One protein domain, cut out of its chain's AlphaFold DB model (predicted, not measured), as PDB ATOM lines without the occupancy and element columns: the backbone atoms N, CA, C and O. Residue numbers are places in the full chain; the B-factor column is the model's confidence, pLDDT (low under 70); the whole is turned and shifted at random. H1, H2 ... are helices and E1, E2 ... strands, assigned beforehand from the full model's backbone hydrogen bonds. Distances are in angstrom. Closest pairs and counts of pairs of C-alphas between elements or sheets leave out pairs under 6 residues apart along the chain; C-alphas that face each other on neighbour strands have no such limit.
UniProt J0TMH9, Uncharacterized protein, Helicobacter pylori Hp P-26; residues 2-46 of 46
ATOM      1  N   ILE A   2     -53.156  18.292  45.697       72.31
ATOM      2  CA  ILE A   2     -52.407  19.482  45.261       72.31
ATOM      3  C   ILE A   2     -53.134  20.721  45.792       72.31
ATOM      4  O   ILE A   2     -54.342  20.852  45.606       72.31
ATOM      5  N   LYS A   3     -52.407  21.599  46.481       81.69
ATOM      6  CA  LYS A   3     -52.917  22.873  46.999       81.69
ATOM      7  C   LYS A   3     -52.869  23.931  45.904       81.69
ATOM      8  O   LYS A   3     -51.898  23.993  45.154       81.69
ATOM      9  N   THR A   4     -53.890  24.778  45.829       92.19
ATOM     10  CA  THR A   4     -53.911  25.913  44.901       92.19
ATOM     11  C   THR A   4     -53.474  27.190  45.616       92.19
ATOM     12  O   THR A   4     -53.607  27.311  46.834       92.19
ATOM     13  N   ILE A   5     -52.970  28.165  44.858       91.56
ATOM     14  CA  ILE A   5     -52.588  29.476  45.401       91.56
ATOM     15  C   ILE A   5     -53.772  30.157  46.117       91.56
ATOM     16  O   ILE A   5     -53.563  30.625  47.235       91.56
ATOM     17  N   PRO A   6     -55.011  30.162  45.567       94.75
ATOM     18  CA  PRO A   6     -56.163  30.705  46.282       94.75
ATOM     19  C   PRO A   6     -56.410  30.037  47.638       94.75
ATOM     20  O   PRO A   6     -56.663  30.737  48.610       94.75
ATOM     21  N   GLU A   7     -56.283  28.707  47.737       94.31
ATOM     22  CA  GLU A   7     -56.464  28.011  49.019       94.31
ATOM     23  C   GLU A   7     -55.403  28.422  50.051       94.31
ATOM     24  O   GLU A   7     -55.725  28.596  51.225       94.31
ATOM     25  N   VAL A   8     -54.145  28.581  49.632       94.62
ATOM     26  CA  VAL A   8     -53.058  28.994  50.533       94.62
ATOM     27  C   VAL A   8     -53.279  30.419  51.042       94.62
ATOM     28  O   VAL A   8     -53.037  30.673  52.216       94.62
ATOM     29  N   ILE A   9     -53.771  31.329  50.195       93.88
ATOM     30  CA  ILE A   9     -54.081  32.714  50.588       93.88
ATOM     31  C   ILE A   9     -55.268  32.765  51.561       93.88
ATOM     32  O   ILE A   9     -55.231  33.544  52.508       93.88
ATOM     33  N   ASP A  10     -56.292  31.934  51.345       96.06
ATOM     34  CA  ASP A  10     -57.507  31.886  52.171       96.06
ATOM     35  C   ASP A  10     -57.260  31.284  53.565       96.06
ATOM     36  O   ASP A  10     -57.721  31.819  54.572       96.06
ATOM     37  N   LYS A  11     -56.509  30.176  53.638       96.25
ATOM     38  CA  LYS A  11     -56.347  29.385  54.875       96.25
ATOM     39  C   LYS A  11     -55.014  29.591  55.587       96.25
ATOM     40  O   LYS A  11     -54.818  29.062  56.681       96.25
ATOM     41  N   GLY A  12     -54.063  30.258  54.942       94.31
ATOM     42  CA  GLY A  12     -52.715  30.416  55.464       94.31
ATOM     43  C   GLY A  12     -52.581  31.512  56.515       94.31
ATOM     44  O   GLY A  12     -53.463  32.342  56.723       94.31
ATOM     45  N   VAL A  13     -51.431  31.517  57.182       96.62
ATOM     46  CA  VAL A  13     -51.074  32.510  58.198       96.62
ATOM     47  C   VAL A  13     -50.146  33.547  57.579       96.62
ATOM     48  O   VAL A  13     -49.184  33.198  56.892       96.62
ATOM     49  N   LYS A  14     -50.414  34.831  57.840       93.81
ATOM     50  CA  LYS A  14     -49.489  35.910  57.482       93.81
ATOM     51  C   LYS A  14     -48.185  35.739  58.263       93.81
ATOM     52  O   LYS A  14     -48.194  35.757  59.491       93.81
ATOM     53  N   VAL A  15     -47.071  35.687  57.545       93.19
ATOM     54  CA  VAL A  15     -45.717  35.739  58.103       93.19
ATOM     55  C   VAL A  15     -44.973  36.950  57.551       93.19
ATOM     56  O   VAL A  15     -45.166  37.354  56.402       93.19
ATOM     57  N   GLU A  16     -44.115  37.545  58.372       90.75
ATOM     58  CA  GLU A  16     -43.288  38.687  57.990       90.75
ATOM     59  C   GLU A  16     -41.836  38.415  58.372       90.75
ATOM     60  O   GLU A  16     -41.539  38.035  59.503       90.75
ATOM     61  N   GLN A  17     -40.924  38.577  57.416       84.69
ATOM     62  CA  GLN A  17     -39.503  38.330  57.631       84.69
ATOM     63  C   GLN A  17     -38.674  39.288  56.781       84.69
ATOM     64  O   GLN A  17     -38.840  39.341  55.561       84.69
ATOM     65  N   ASN A  18     -37.767  40.036  57.414       85.75
ATOM     66  CA  ASN A  18     -36.892  41.010  56.748       85.75
ATOM     67  C   ASN A  18     -37.668  42.015  55.866       85.75
ATOM     68  O   ASN A  18     -37.260  42.303  54.741       85.75
ATOM     69  N   GLY A  19     -38.827  42.487  56.342       84.00
ATOM     70  CA  GLY A  19     -39.699  43.416  55.611       84.00
ATOM     71  C   GLY A  19     -40.478  42.798  54.443       84.00
ATOM     72  O   GLY A  19     -41.129  43.522  53.696       84.00
ATOM     73  N   ARG A  20     -40.428  41.471  54.263       85.31
ATOM     74  CA  ARG A  20     -41.205  40.750  53.247       85.31
ATOM     75  C   ARG A  20     -42.366  40.014  53.891       85.31
ATOM     76  O   ARG A  20     -42.171  39.241  54.828       85.31
ATOM     77  N   VAL A  21     -43.556  40.220  53.338       90.12
ATOM     78  CA  VAL A  21     -44.775  39.517  53.743       90.12
ATOM     79  C   VAL A  21     -44.960  38.272  52.879       90.12
ATOM     80  O   VAL A  21     -44.789  38.311  51.658       90.12
ATOM     81  N   ALA A  22     -45.325  37.167  53.519       92.62
ATOM     82  CA  ALA A  22     -45.768  35.949  52.859       92.62
ATOM     83  C   ALA A  22     -46.965  35.338  53.598       92.62
ATOM     84  O   ALA A  22     -47.278  35.723  54.724       92.62
ATOM     85  N   ILE A  23     -47.625  34.386  52.950       95.06
ATOM     86  CA  ILE A  23     -48.655  33.534  53.532       95.06
ATOM     87  C   ILE A  23     -48.122  32.102  53.567       95.06
ATOM     88  O   ILE A  23     -47.662  31.597  52.541       95.06
ATOM     89  N   GLU A  24     -48.173  31.453  54.728       94.25
ATOM     90  CA  GLU A  24     -47.746  30.060  54.902       94.25
ATOM     91  C   GLU A  24     -48.935  29.150  55.225       94.25
ATOM     92  O   GLU A  24     -49.754  29.447  56.094       94.25
ATOM     93  N   TYR A  25     -49.025  28.016  54.528       95.19
ATOM     94  CA  TYR A  25     -50.032  26.987  54.768       95.19
ATOM     95  C   TYR A  25     -49.478  25.607  54.417       95.19
ATOM     96  O   TYR A  25     -49.123  25.354  53.269       95.19
ATOM     97  N   GLN A  26     -49.434  24.699  55.397       90.62
ATOM     98  CA  GLN A  26     -49.098  23.279  55.196       90.62
ATOM     99  C   GLN A  26     -47.842  23.054  54.322       90.62
ATOM    100  O   GLN A  26     -47.903  22.357  53.311       90.62
ATOM    101  N   ASN A  27     -46.710  23.642  54.730       88.06
ATOM    102  CA  ASN A  27     -45.403  23.619  54.043       88.06
ATOM    103  C   ASN A  27     -45.320  24.384  52.711       88.06
ATOM    104  O   ASN A  27     -44.286  24.346  52.057       88.06
ATOM    105  N   ILE A  28     -46.364  25.114  52.317       90.25
ATOM    106  CA  ILE A  28     -46.331  26.005  51.154       90.25
ATOM    107  C   ILE A  28     -46.210  27.445  51.635       90.25
ATOM    108  O   ILE A  28     -46.935  27.858  52.541       90.25
ATOM    109  N   ARG A  29     -45.333  28.219  50.991       90.62
ATOM    110  CA  ARG A  29     -45.162  29.653  51.233       90.62
ATOM    111  C   ARG A  29     -45.421  30.445  49.959       90.62
ATOM    112  O   ARG A  29     -44.761  30.235  48.945       90.62
ATOM    113  N   VAL A  30     -46.348  31.395  50.027       91.31
ATOM    114  CA  VAL A  30     -46.665  32.330  48.941       91.31
ATOM    115  C   VAL A  30     -46.226  33.725  49.368       91.31
ATOM    116  O   VAL A  30     -46.809  34.313  50.273       91.31
ATOM    117  N   GLY A  31     -45.172  34.247  48.743       89.62
ATOM    118  CA  GLY A  31     -44.650  35.592  49.002       89.62
ATOM    119  C   GLY A  31     -44.754  36.491  47.777       89.62
ATOM    120  O   GLY A  31     -44.761  36.016  46.641       89.62
ATOM    121  N   LEU A  32     -44.798  37.801  48.007       85.75
ATOM    122  CA  LEU A  32     -44.694  38.787  46.933       85.75
ATOM    123  C   LEU A  32     -43.220  38.956  46.538       85.75
ATOM    124  O   LEU A  32     -42.360  39.170  47.396       85.75
ATOM    125  N   LYS A  33     -42.916  38.846  45.240       76.12
ATOM    126  CA  LYS A  33     -41.581  39.115  44.690       76.12
ATOM    127  C   LYS A  33     -41.569  40.503  44.056       76.12
ATOM    128  O   LYS A  33     -42.220  40.724  43.040       76.12
ATOM    129  N   ASP A  34     -40.784  41.404  44.628       70.31
ATOM    130  CA  ASP A  34     -40.534  42.731  44.071       70.31
ATOM    131  C   ASP A  34     -39.462  42.615  42.973       70.31
ATOM    132  O   ASP A  34     -38.270  42.592  43.254       70.31
ATOM    133  N   ASN A  35     -39.881  42.364  41.730       59.78
ATOM    134  CA  ASN A  35     -39.072  42.514  40.511       59.78
ATOM    135  C   ASN A  35     -40.031  42.750  39.335       59.78
ATOM    136  O   ASN A  35     -40.201  41.911  38.444       59.78
ATOM    137  N   TRP A  36     -40.706  43.899  39.362       57.69
ATOM    138  CA  TRP A  36     -41.562  44.350  38.269       57.69
ATOM    139  C   TRP A  36     -40.755  45.169  37.248       57.69
ATOM    140  O   TRP A  36     -40.757  46.398  37.257       57.69
ATOM    141  N   LYS A  37     -40.043  44.460  36.364       49.38
ATOM    142  CA  LYS A  37     -39.758  44.842  34.967       49.38
ATOM    143  C   LYS A  37     -39.082  43.665  34.252       49.38
ATOM    144  O   LYS A  37     -37.917  43.385  34.502       49.38
ATOM    145  N   GLY A  38     -39.823  43.029  33.340       56.75
ATOM    146  CA  GLY A  38     -39.253  42.247  32.234       56.75
ATOM    147  C   GLY A  38     -39.146  40.729  32.406       56.75
ATOM    148  O   GLY A  38     -38.101  40.194  32.102       56.75
ATOM    149  N   GLU A  39     -40.235  40.053  32.788       63.84
ATOM    150  CA  GLU A  39     -40.383  38.579  32.870       63.84
ATOM    151  C   GLU A  39     -39.984  37.950  34.218       63.84
ATOM    152  O   GLU A  39     -38.839  37.976  34.658       63.84
ATOM    153  N   ASN A  40     -40.965  37.353  34.905       47.97
ATOM    154  CA  ASN A  40     -40.744  36.517  36.084       47.97
ATOM    155  C   ASN A  40     -41.799  35.406  36.114       47.97
ATOM    156  O   ASN A  40     -42.971  35.652  36.395       47.97
ATOM    157  N   TYR A  41     -41.369  34.181  35.817       49.31
ATOM    158  CA  TYR A  41     -42.182  32.984  35.980       49.31
ATOM    159  C   TYR A  41     -42.425  32.683  37.461       49.31
ATOM    160  O   TYR A  41     -41.607  32.983  38.336       49.31
ATOM    161  N   LEU A  42     -43.574  32.066  37.711       57.75
ATOM    162  CA  LEU A  42     -44.046  31.616  39.010       57.75
ATOM    163  C   LEU A  42     -43.130  30.479  39.496       57.75
ATOM    164  O   LEU A  42     -43.285  29.332  39.085       57.75
ATOM    165  N   ILE A  43     -42.129  30.797  40.323       52.03
ATOM    166  CA  ILE A  43     -41.290  29.767  40.944       52.03
ATOM    167  C   ILE A  43     -42.060  29.199  42.136       52.03
ATOM    168  O   ILE A  43     -42.083  29.782  43.217       52.03
ATOM    169  N   ILE A  44     -42.706  28.057  41.908       62.97
ATOM    170  CA  ILE A  44     -43.144  27.141  42.963       62.97
ATOM    171  C   ILE A  44     -41.906  26.394  43.478       62.97
ATOM    172  O   ILE A  44     -41.379  25.519  42.799       62.97
ATOM    173  N   GLY A  45     -41.395  26.783  44.648       65.50
ATOM    174  CA  GLY A  45     -40.383  26.002  45.363       65.50
ATOM    175  C   GLY A  45     -41.047  24.831  46.086       65.50
ATOM    176  O   GLY A  45     -42.009  25.058  46.822       65.50
ATOM    177  N   LEU A  46     -40.565  23.610  45.827       49.12
ATOM    178  CA  LEU A  46     -40.838  22.405  46.623       49.12
ATOM    179  C   LEU A  46     -40.007  22.412  47.909       49.12
ATOM    180  O   LEU A  46     -38.860  22.912  47.850       49.12
TER     181      LEU A  46
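AT A GLANCE: This is residues 2 to 46 of the 46 residues of an uncharacterized protein of Helicobacter pylori Hp P-26 (UniProt J0TMH9). Picture a small, strongly twisted sheet of three strands with one short helix, H1, lying across one face, and a long tail whose residues 35 to 41 stick out as a free loop before the chain folds back to its end at residue 46. The printed part has 45 residues with one named helix and three named strands, in the order H1, E1, E2, E3, and the sheet runs E1, E2, E3, antiparallel throughout. The class is mixed, helices and strands, with 22 residues, under half, in named elements. The whole is only just loose, close to compact, with a radius of gyration of the C-alphas of 11.3 A and spans of 31 by 26 by 18 A.

HOW THE PARTS SIT: Look first at H1, residues 5 to 11, where every O i to N i+4 pair is within hydrogen-bond range. Next come E1, residues 13 to 17, E2, residues 20 to 25, and E3, residues 28 to 31, which form a meander, each strand the antiparallel neighbour of the one before. E1 and E2 are a hairpin at 145 degrees between directions; look for N 15 and O 22, 2.8 A apart. E2 and E3 are a second hairpin at 156 degrees, with N 23 and O 30 at 2.8 A. E1 and E3 are the edge strands, and the sheet is only just strongly twisted, its C-alphas lying up to 4.2 A off their best plane. H1 is on the sheet at a height over the sheet of 8.1 A. It lies over E2, where 4 of its 7 C-alphas fall; 2 fall on E3. On the local plane H1 runs across the strands, at 75 degrees to E2. The closest C-alphas of H1 and E2 are those of Val 8 and Tyr 25, 5.6 A apart; those of H1 and E3 are Val 8 and Val 30, 7.4 A apart.

IN THESE COORDINATES: Find C-alpha 5 at (-52.588, 29.476, 45.401); from there H1 runs 10.2 A to C-alpha 11. E1 runs 13.0 A from Val 13 to Gln 17. E2, the longest strand by residues, starts at C-alpha 20, (-41.205, 40.750, 53.247), and covers 16.4 A to Tyr 25. E3 runs 10.0 A from Ile 28 and ends at C-alpha 31, (-44.650, 35.592, 49.002).

THE WHOLE: The two C-alphas farthest apart, those of Gln 26 and Gly 38, are 31.4 A from each other, while those of Ile 2 and Leu 46 are 12.0 A apart. The printed part has no cut, and the links H1 to E1, E1 to E2 and E2 to E3 are tight. Residues 32 to 46 hold no named element, and of these residues 35 to 41 stand free. In the B-factor column the mean pLDDT of the printed part is 80.6, and residues 35 to 46 are under 70, where the model's confidence is low.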